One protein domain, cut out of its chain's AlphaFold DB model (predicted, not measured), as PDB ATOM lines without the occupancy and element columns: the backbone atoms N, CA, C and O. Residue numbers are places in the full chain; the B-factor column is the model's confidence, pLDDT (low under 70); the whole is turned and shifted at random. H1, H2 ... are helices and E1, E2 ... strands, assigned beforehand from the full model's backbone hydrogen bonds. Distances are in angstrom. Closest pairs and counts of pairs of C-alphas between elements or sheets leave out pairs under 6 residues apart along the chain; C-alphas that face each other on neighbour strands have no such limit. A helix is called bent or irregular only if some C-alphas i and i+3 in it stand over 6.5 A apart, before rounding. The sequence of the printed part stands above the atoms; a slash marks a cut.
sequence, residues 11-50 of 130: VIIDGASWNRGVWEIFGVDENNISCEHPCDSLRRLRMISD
ATOM      1  N   VAL A  11     133.229 145.787 133.315       91.75
ATOM      2  CA  VAL A  11     133.587 144.720 134.248       91.75
ATOM      3  C   VAL A  11     134.323 145.340 135.425       91.75
ATOM      4  O   VAL A  11     135.256 146.124 135.243       91.75
ATOM      5  N   ILE A  12     133.895 144.981 136.633       91.88
ATOM      6  CA  ILE A  12     134.564 145.366 137.874       91.88
ATOM      7  C   ILE A  12     135.380 144.168 138.344       91.88
ATOM      8  O   ILE A  12     134.815 143.093 138.548       91.88
ATOM      9  N   ILE A  13     136.688 144.348 138.517       89.31
ATOM     10  CA  ILE A  13     137.582 143.303 139.022       89.31
ATOM     11  C   ILE A  13     138.327 143.771 140.270       89.31
ATOM     12  O   ILE A  13     138.610 144.960 140.442       89.31
ATOM     13  N   ASP A  14     138.648 142.831 141.156       84.00
ATOM     14  CA  ASP A  14     139.485 143.138 142.312       84.00
ATOM     15  C   ASP A  14     140.942 143.425 141.895       84.00
ATOM     16  O   ASP A  14     141.367 143.190 140.763       84.00
ATOM     17  N   GLY A  15     141.719 143.968 142.830       75.75
ATOM     18  CA  GLY A  15     143.109 144.350 142.593       75.75
ATOM     19  C   GLY A  15     144.135 143.226 142.760       75.75
ATOM     20  O   GLY A  15     145.322 143.550 142.867       75.75
ATOM     21  N   ALA A  16     143.737 141.952 142.843       81.31
ATOM     22  CA  ALA A  16     144.668 140.841 143.024       81.31
ATOM     23  C   ALA A  16     145.562 140.641 141.785       81.31
ATOM     24  O   ALA A  16     145.169 140.933 140.657       81.31
ATOM     25  N   SER A  17     146.779 140.127 141.982       79.62
ATOM     26  CA  SER A  17     147.818 140.058 140.936       79.62
ATOM     27  C   SER A  17     147.366 139.341 139.660       79.62
ATOM     28  O   SER A  17     147.607 139.835 138.564       79.62
ATOM     29  N   TRP A  18     146.646 138.227 139.796       78.25
ATOM     30  CA  TRP A  18     146.066 137.481 138.673       78.25
ATOM     31  C   TRP A  18     145.043 138.283 137.846       78.25
ATOM     32  O   TRP A  18     145.022 138.173 136.624       78.25
ATOM     33  N   ASN A  19     144.256 139.147 138.488       84.06
ATOM     34  CA  ASN A  19     143.241 139.988 137.865       84.06
ATOM     35  C   ASN A  19     143.887 141.190 137.173       84.06
ATOM     36  O   ASN A  19     143.427 141.616 136.121       84.06
ATOM     37  N   ARG A  20     145.023 141.681 137.680       81.94
ATOM     38  CA  ARG A  20     145.821 142.691 136.967       81.94
ATOM     39  C   ARG A  20     146.414 142.157 135.662       81.94
ATOM     40  O   ARG A  20     146.470 142.900 134.693       81.94
ATOM     41  N   GLY A  21     146.780 140.874 135.607       86.50
ATOM     42  CA  GLY A  21     147.216 140.235 134.358       86.50
ATOM     43  C   GLY A  21     146.134 140.239 133.271       86.50
ATOM     44  O   GLY A  21     146.446 140.291 132.086       86.50
ATOM     45  N   VAL A  22     144.853 140.264 133.657       87.94
ATOM     46  CA  VAL A  22     143.735 140.395 132.710       87.94
ATOM     47  C   VAL A  22     143.779 141.749 132.000       87.94
ATOM     48  O   VAL A  22     143.570 141.801 130.793       87.94
ATOM     49  N   TRP A  23     144.096 142.837 132.706       88.81
ATOM     50  CA  TRP A  23     144.208 144.163 132.087       88.81
ATOM     51  C   TRP A  23     145.283 144.194 131.005       88.81
ATOM     52  O   TRP A  23     145.020 144.684 129.911       88.81
ATOM     53  N   GLU A  24     146.439 143.586 131.267       88.50
ATOM     54  CA  GLU A  24     147.533 143.497 130.297       88.50
ATOM     55  C   GLU A  24     147.117 142.730 129.032       88.50
ATOM     56  O   GLU A  24     147.330 143.212 127.922       88.50
ATOM     57  N   ILE A  25     146.433 141.588 129.187       90.75
ATOM     58  CA  ILE A  25     145.916 140.790 128.060       90.75
ATOM     59  C   ILE A  25     144.956 141.609 127.184       90.75
ATOM     60  O   ILE A  25     144.963 141.470 125.961       90.75
ATOM     61  N   PHE A  26     144.136 142.465 127.795       90.44
ATOM     62  CA  PHE A  26     143.169 143.305 127.088       90.44
ATOM     63  C   PHE A  26     143.723 144.673 126.659       90.44
ATOM     64  O   PHE A  26     142.964 145.487 126.127       90.44
ATOM     65  N   GLY A  27     145.020 144.932 126.860       91.44
ATOM     66  CA  GLY A  27     145.654 146.207 126.509       91.44
ATOM     67  C   GLY A  27     145.097 147.393 127.300       91.44
ATOM     68  O   GLY A  27     144.969 148.494 126.759       91.44
ATOM     69  N   VAL A  28     144.699 147.144 128.549       91.19
ATOM     70  CA  VAL A  28     144.179 148.147 129.475       91.19
ATOM     71  C   VAL A  28     145.320 148.719 130.309       91.19
ATOM     72  O   VAL A  28     146.035 147.980 130.985       91.19
ATOM     73  N   ASP A  29     145.449 150.041 130.295       90.19
ATOM     74  CA  ASP A  29     146.457 150.791 131.041       90.19
ATOM     75  C   ASP A  29     145.914 152.158 131.508       90.19
ATOM     76  O   ASP A  29     144.710 152.422 131.483       90.19
ATOM     77  N   GLU A  30     146.810 153.031 131.968       87.06
ATOM     78  CA  GLU A  30     146.494 154.375 132.467       87.06
ATOM     79  C   GLU A  30     145.869 155.295 131.401       87.06
ATOM     80  O   GLU A  30     145.094 156.193 131.732       87.06
ATOM     81  N   ASN A  31     146.180 155.067 130.124       91.50
ATOM     82  CA  ASN A  31     145.699 155.847 128.984       91.50
ATOM     83  C   ASN A  31     144.505 155.178 128.285       91.50
ATOM     84  O   ASN A  31     143.681 155.865 127.677       91.50
ATOM     85  N   ASN A  32     144.392 153.851 128.368       91.31
ATOM     86  CA  ASN A  32     143.323 153.077 127.756       91.31
ATOM     87  C   ASN A  32     142.597 152.196 128.782       91.31
ATOM     88  O   ASN A  32     142.982 151.067 129.046       91.31
ATOM     89  N   ILE A  33     141.463 152.672 129.295       92.06
ATOM     90  CA  ILE A  33     140.682 151.982 130.341       92.06
ATOM     91  C   ILE A  33     139.661 150.953 129.807       92.06
ATOM     92  O   ILE A  33     138.700 150.592 130.492       92.06
ATOM     93  N   SER A  34     139.767 150.552 128.538       93.38
ATOM     94  CA  SER A  34     138.759 149.701 127.890       93.38
ATOM     95  C   SER A  34     139.314 148.879 126.734       93.38
ATOM     96  O   SER A  34     140.294 149.264 126.100       93.38
ATOM     97  N   CYS A  35     138.627 147.791 126.406       93.06
ATOM     98  CA  CYS A  35     138.903 146.958 125.240       93.06
ATOM     99  C   CYS A  35     137.685 146.878 124.306       93.06
ATOM    100  O   CYS A  35     136.604 147.389 124.618       93.06
ATOM    101  N   GLU A  36     137.870 146.273 123.134       94.06
ATOM    102  CA  GLU A  36     136.772 145.930 122.227       94.06
ATOM    103  C   GLU A  36     135.834 144.912 122.889       94.06
ATOM    104  O   GLU A  36     136.285 143.989 123.572       94.06
ATOM    105  N   HIS A  37     134.521 145.091 122.725       91.75
ATOM    106  CA  HIS A  37     133.559 144.149 123.280       91.75
ATOM    107  C   HIS A  37     133.595 142.832 122.475       91.75
ATOM    108  O   HIS A  37     133.422 142.860 121.257       91.75
ATOM    109  N   PRO A  38     133.751 141.662 123.124       88.12
ATOM    110  CA  PRO A  38     134.044 140.395 122.437       88.12
ATOM    111  C   PRO A  38     132.946 139.931 121.467       88.12
ATOM    112  O   PRO A  38     133.210 139.148 120.561       88.12
ATOM    113  N   CYS A  39     131.718 140.417 121.657       88.31
ATOM    114  CA  CYS A  39     130.545 140.048 120.862       88.31
ATOM    115  C   CYS A  39     130.064 141.169 119.921       88.31
ATOM    116  O   CYS A  39     129.117 140.955 119.171       88.31
ATOM    117  N   ASP A  40     130.638 142.375 120.014       88.88
ATOM    118  CA  ASP A  40     130.201 143.551 119.246       88.88
ATOM    119  C   ASP A  40     131.359 144.546 119.082       88.88
ATOM    120  O   ASP A  40     131.673 145.313 119.992       88.88
ATOM    121  N   SER A  41     131.972 144.562 117.900       90.31
ATOM    122  CA  SER A  41     133.138 145.399 117.600       90.31
ATOM    123  C   SER A  41     132.843 146.903 117.569       90.31
ATOM    124  O   SER A  41     133.766 147.717 117.603       90.31
ATOM    125  N   LEU A  42     131.567 147.309 117.537       91.94
ATOM    126  CA  LEU A  42     131.169 148.716 117.631       91.94
ATOM    127  C   LEU A  42     131.108 149.207 119.082       91.94
ATOM    128  O   LEU A  42     130.975 150.409 119.328       91.94
ATOM    129  N   ARG A  43     131.205 148.294 120.053       92.44
ATOM    130  CA  ARG A  43     131.114 148.592 121.480       92.44
ATOM    131  C   ARG A  43     132.448 148.398 122.180       92.44
ATOM    132  O   ARG A  43     133.334 147.664 121.751       92.44
ATOM    133  N   ARG A  44     132.576 149.079 123.317       93.69
ATOM    134  CA  ARG A  44     133.741 148.984 124.196       93.69
ATOM    135  C   ARG A  44     133.334 148.434 125.547       93.69
ATOM    136  O   ARG A  44     132.306 148.832 126.088       93.69
ATOM    137  N   LEU A  45     134.181 147.580 126.101       94.25
ATOM    138  CA  LEU A  45     134.049 147.040 127.444       94.25
ATOM    139  C   LEU A  45     135.037 147.757 128.367       94.25
ATOM    140  O   LEU A  45     136.250 147.705 128.161       94.25
ATOM    141  N   ARG A  46     134.525 148.470 129.371       94.38
ATOM    142  CA  ARG A  46     135.354 149.213 130.331       94.38
ATOM    143  C   ARG A  46     135.830 148.307 131.455       94.38
ATOM    144  O   ARG A  46     135.058 147.500 131.967       94.38
ATOM    145  N   MET A  47     137.073 148.485 131.876       92.44
ATOM    146  CA  MET A  47     137.628 147.755 133.009       92.44
ATOM    147  C   MET A  47     137.765 148.687 134.202       92.44
ATOM    148  O   MET A  47     138.335 149.771 134.101       92.44
ATOM    149  N   ILE A  48     137.180 148.283 135.325       91.62
ATOM    150  CA  ILE A  48     137.081 149.093 136.534       91.62
ATOM    151  C   ILE A  48     137.635 148.277 137.699       91.62
ATOM    152  O   ILE A  48     137.368 147.083 137.823       91.62
ATOM    153  N   SER A  49     138.409 148.918 138.570       89.81
ATOM    154  CA  SER A  49     138.855 148.287 139.812       89.81
ATOM    155  C   SER A  49     137.776 148.368 140.890       89.81
ATOM    156  O   SER A  49     137.064 149.369 140.985       89.81
ATOM    157  N   ASP A  50     137.678 147.351 141.747       90.44
ATOM    158  CA  ASP A  50     136.869 147.425 142.964       90.44
ATOM    159  C   ASP A  50     137.390 148.534 143.897       90.44
ATOM    160  O   ASP A  50     138.368 148.378 144.636       90.44
TER     161      ASP A  50
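This is residues 11 to 50 of the 130 residues of the protein "uncharacterized protein LOC107220483" of Neodiprion lecontei (UniProt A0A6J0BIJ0). A long bent strand, E3, makes the long axis of a narrow three-stranded sheet; E2 folds against its first part as a hairpin and short E1 runs beside its last part. The one helix, H1, packs on one face of this sheet. The printed part has 40 residues, with E1, H1, E2 and E3 in that order along it; the sheet's order is E1 E3 E2, mixed, and the class is mixed, helices and strands. The whole is compact, with a radius of gyration of the C-alphas of 10.1 A, yet elongated, spanning 30 by 17 by 15 A.

E1, residues 11 to 13, begins at C-alpha 11 (133.587, 144.720, 134.248) and is 6.4 A long. H1, residues 17 to 25, measures 13.0 A. E2, residues 34 to 37, measures 8.9 A. E3, residues 40 to 49, measures 22.8 A, bends by 75 degrees at residue 43 and ends at C-alpha 49 (138.855, 148.287, 139.812).

E3, the inner strand, pairs with E2 over its residues 40 to 46 and with E1 over its residues 47 to 49. E1 and E3 are parallel, at 28 degrees, with N 11 and O 46 2.8 A apart, within hydrogen-bond range. E2 and E3 are an antiparallel hairpin, at 142 degrees, with N 45 and O 35 2.8 A apart, also within range. E1 and E2 are apart. H1 is on the sheet, at a height over the sheet of 7.8 A, from a local plane fitted to just 6 C-alphas. It lies only just over E1, on which 3 of its 9 C-alphas fall, and runs along it at 1 degrees on the local plane. The closest C-alphas of E1 and H1 are those of Ile 13 and Asn 19, 6.7 A apart. In H1, 3 of 5 O i to N i+4 pairs are within range.

The C-alphas farthest apart, of Ser 17 and Leu 42, are 29.9 A apart. The printed part has no cut and no long link. Its mean pLDDT is 89.1, and no printed residue is under 70.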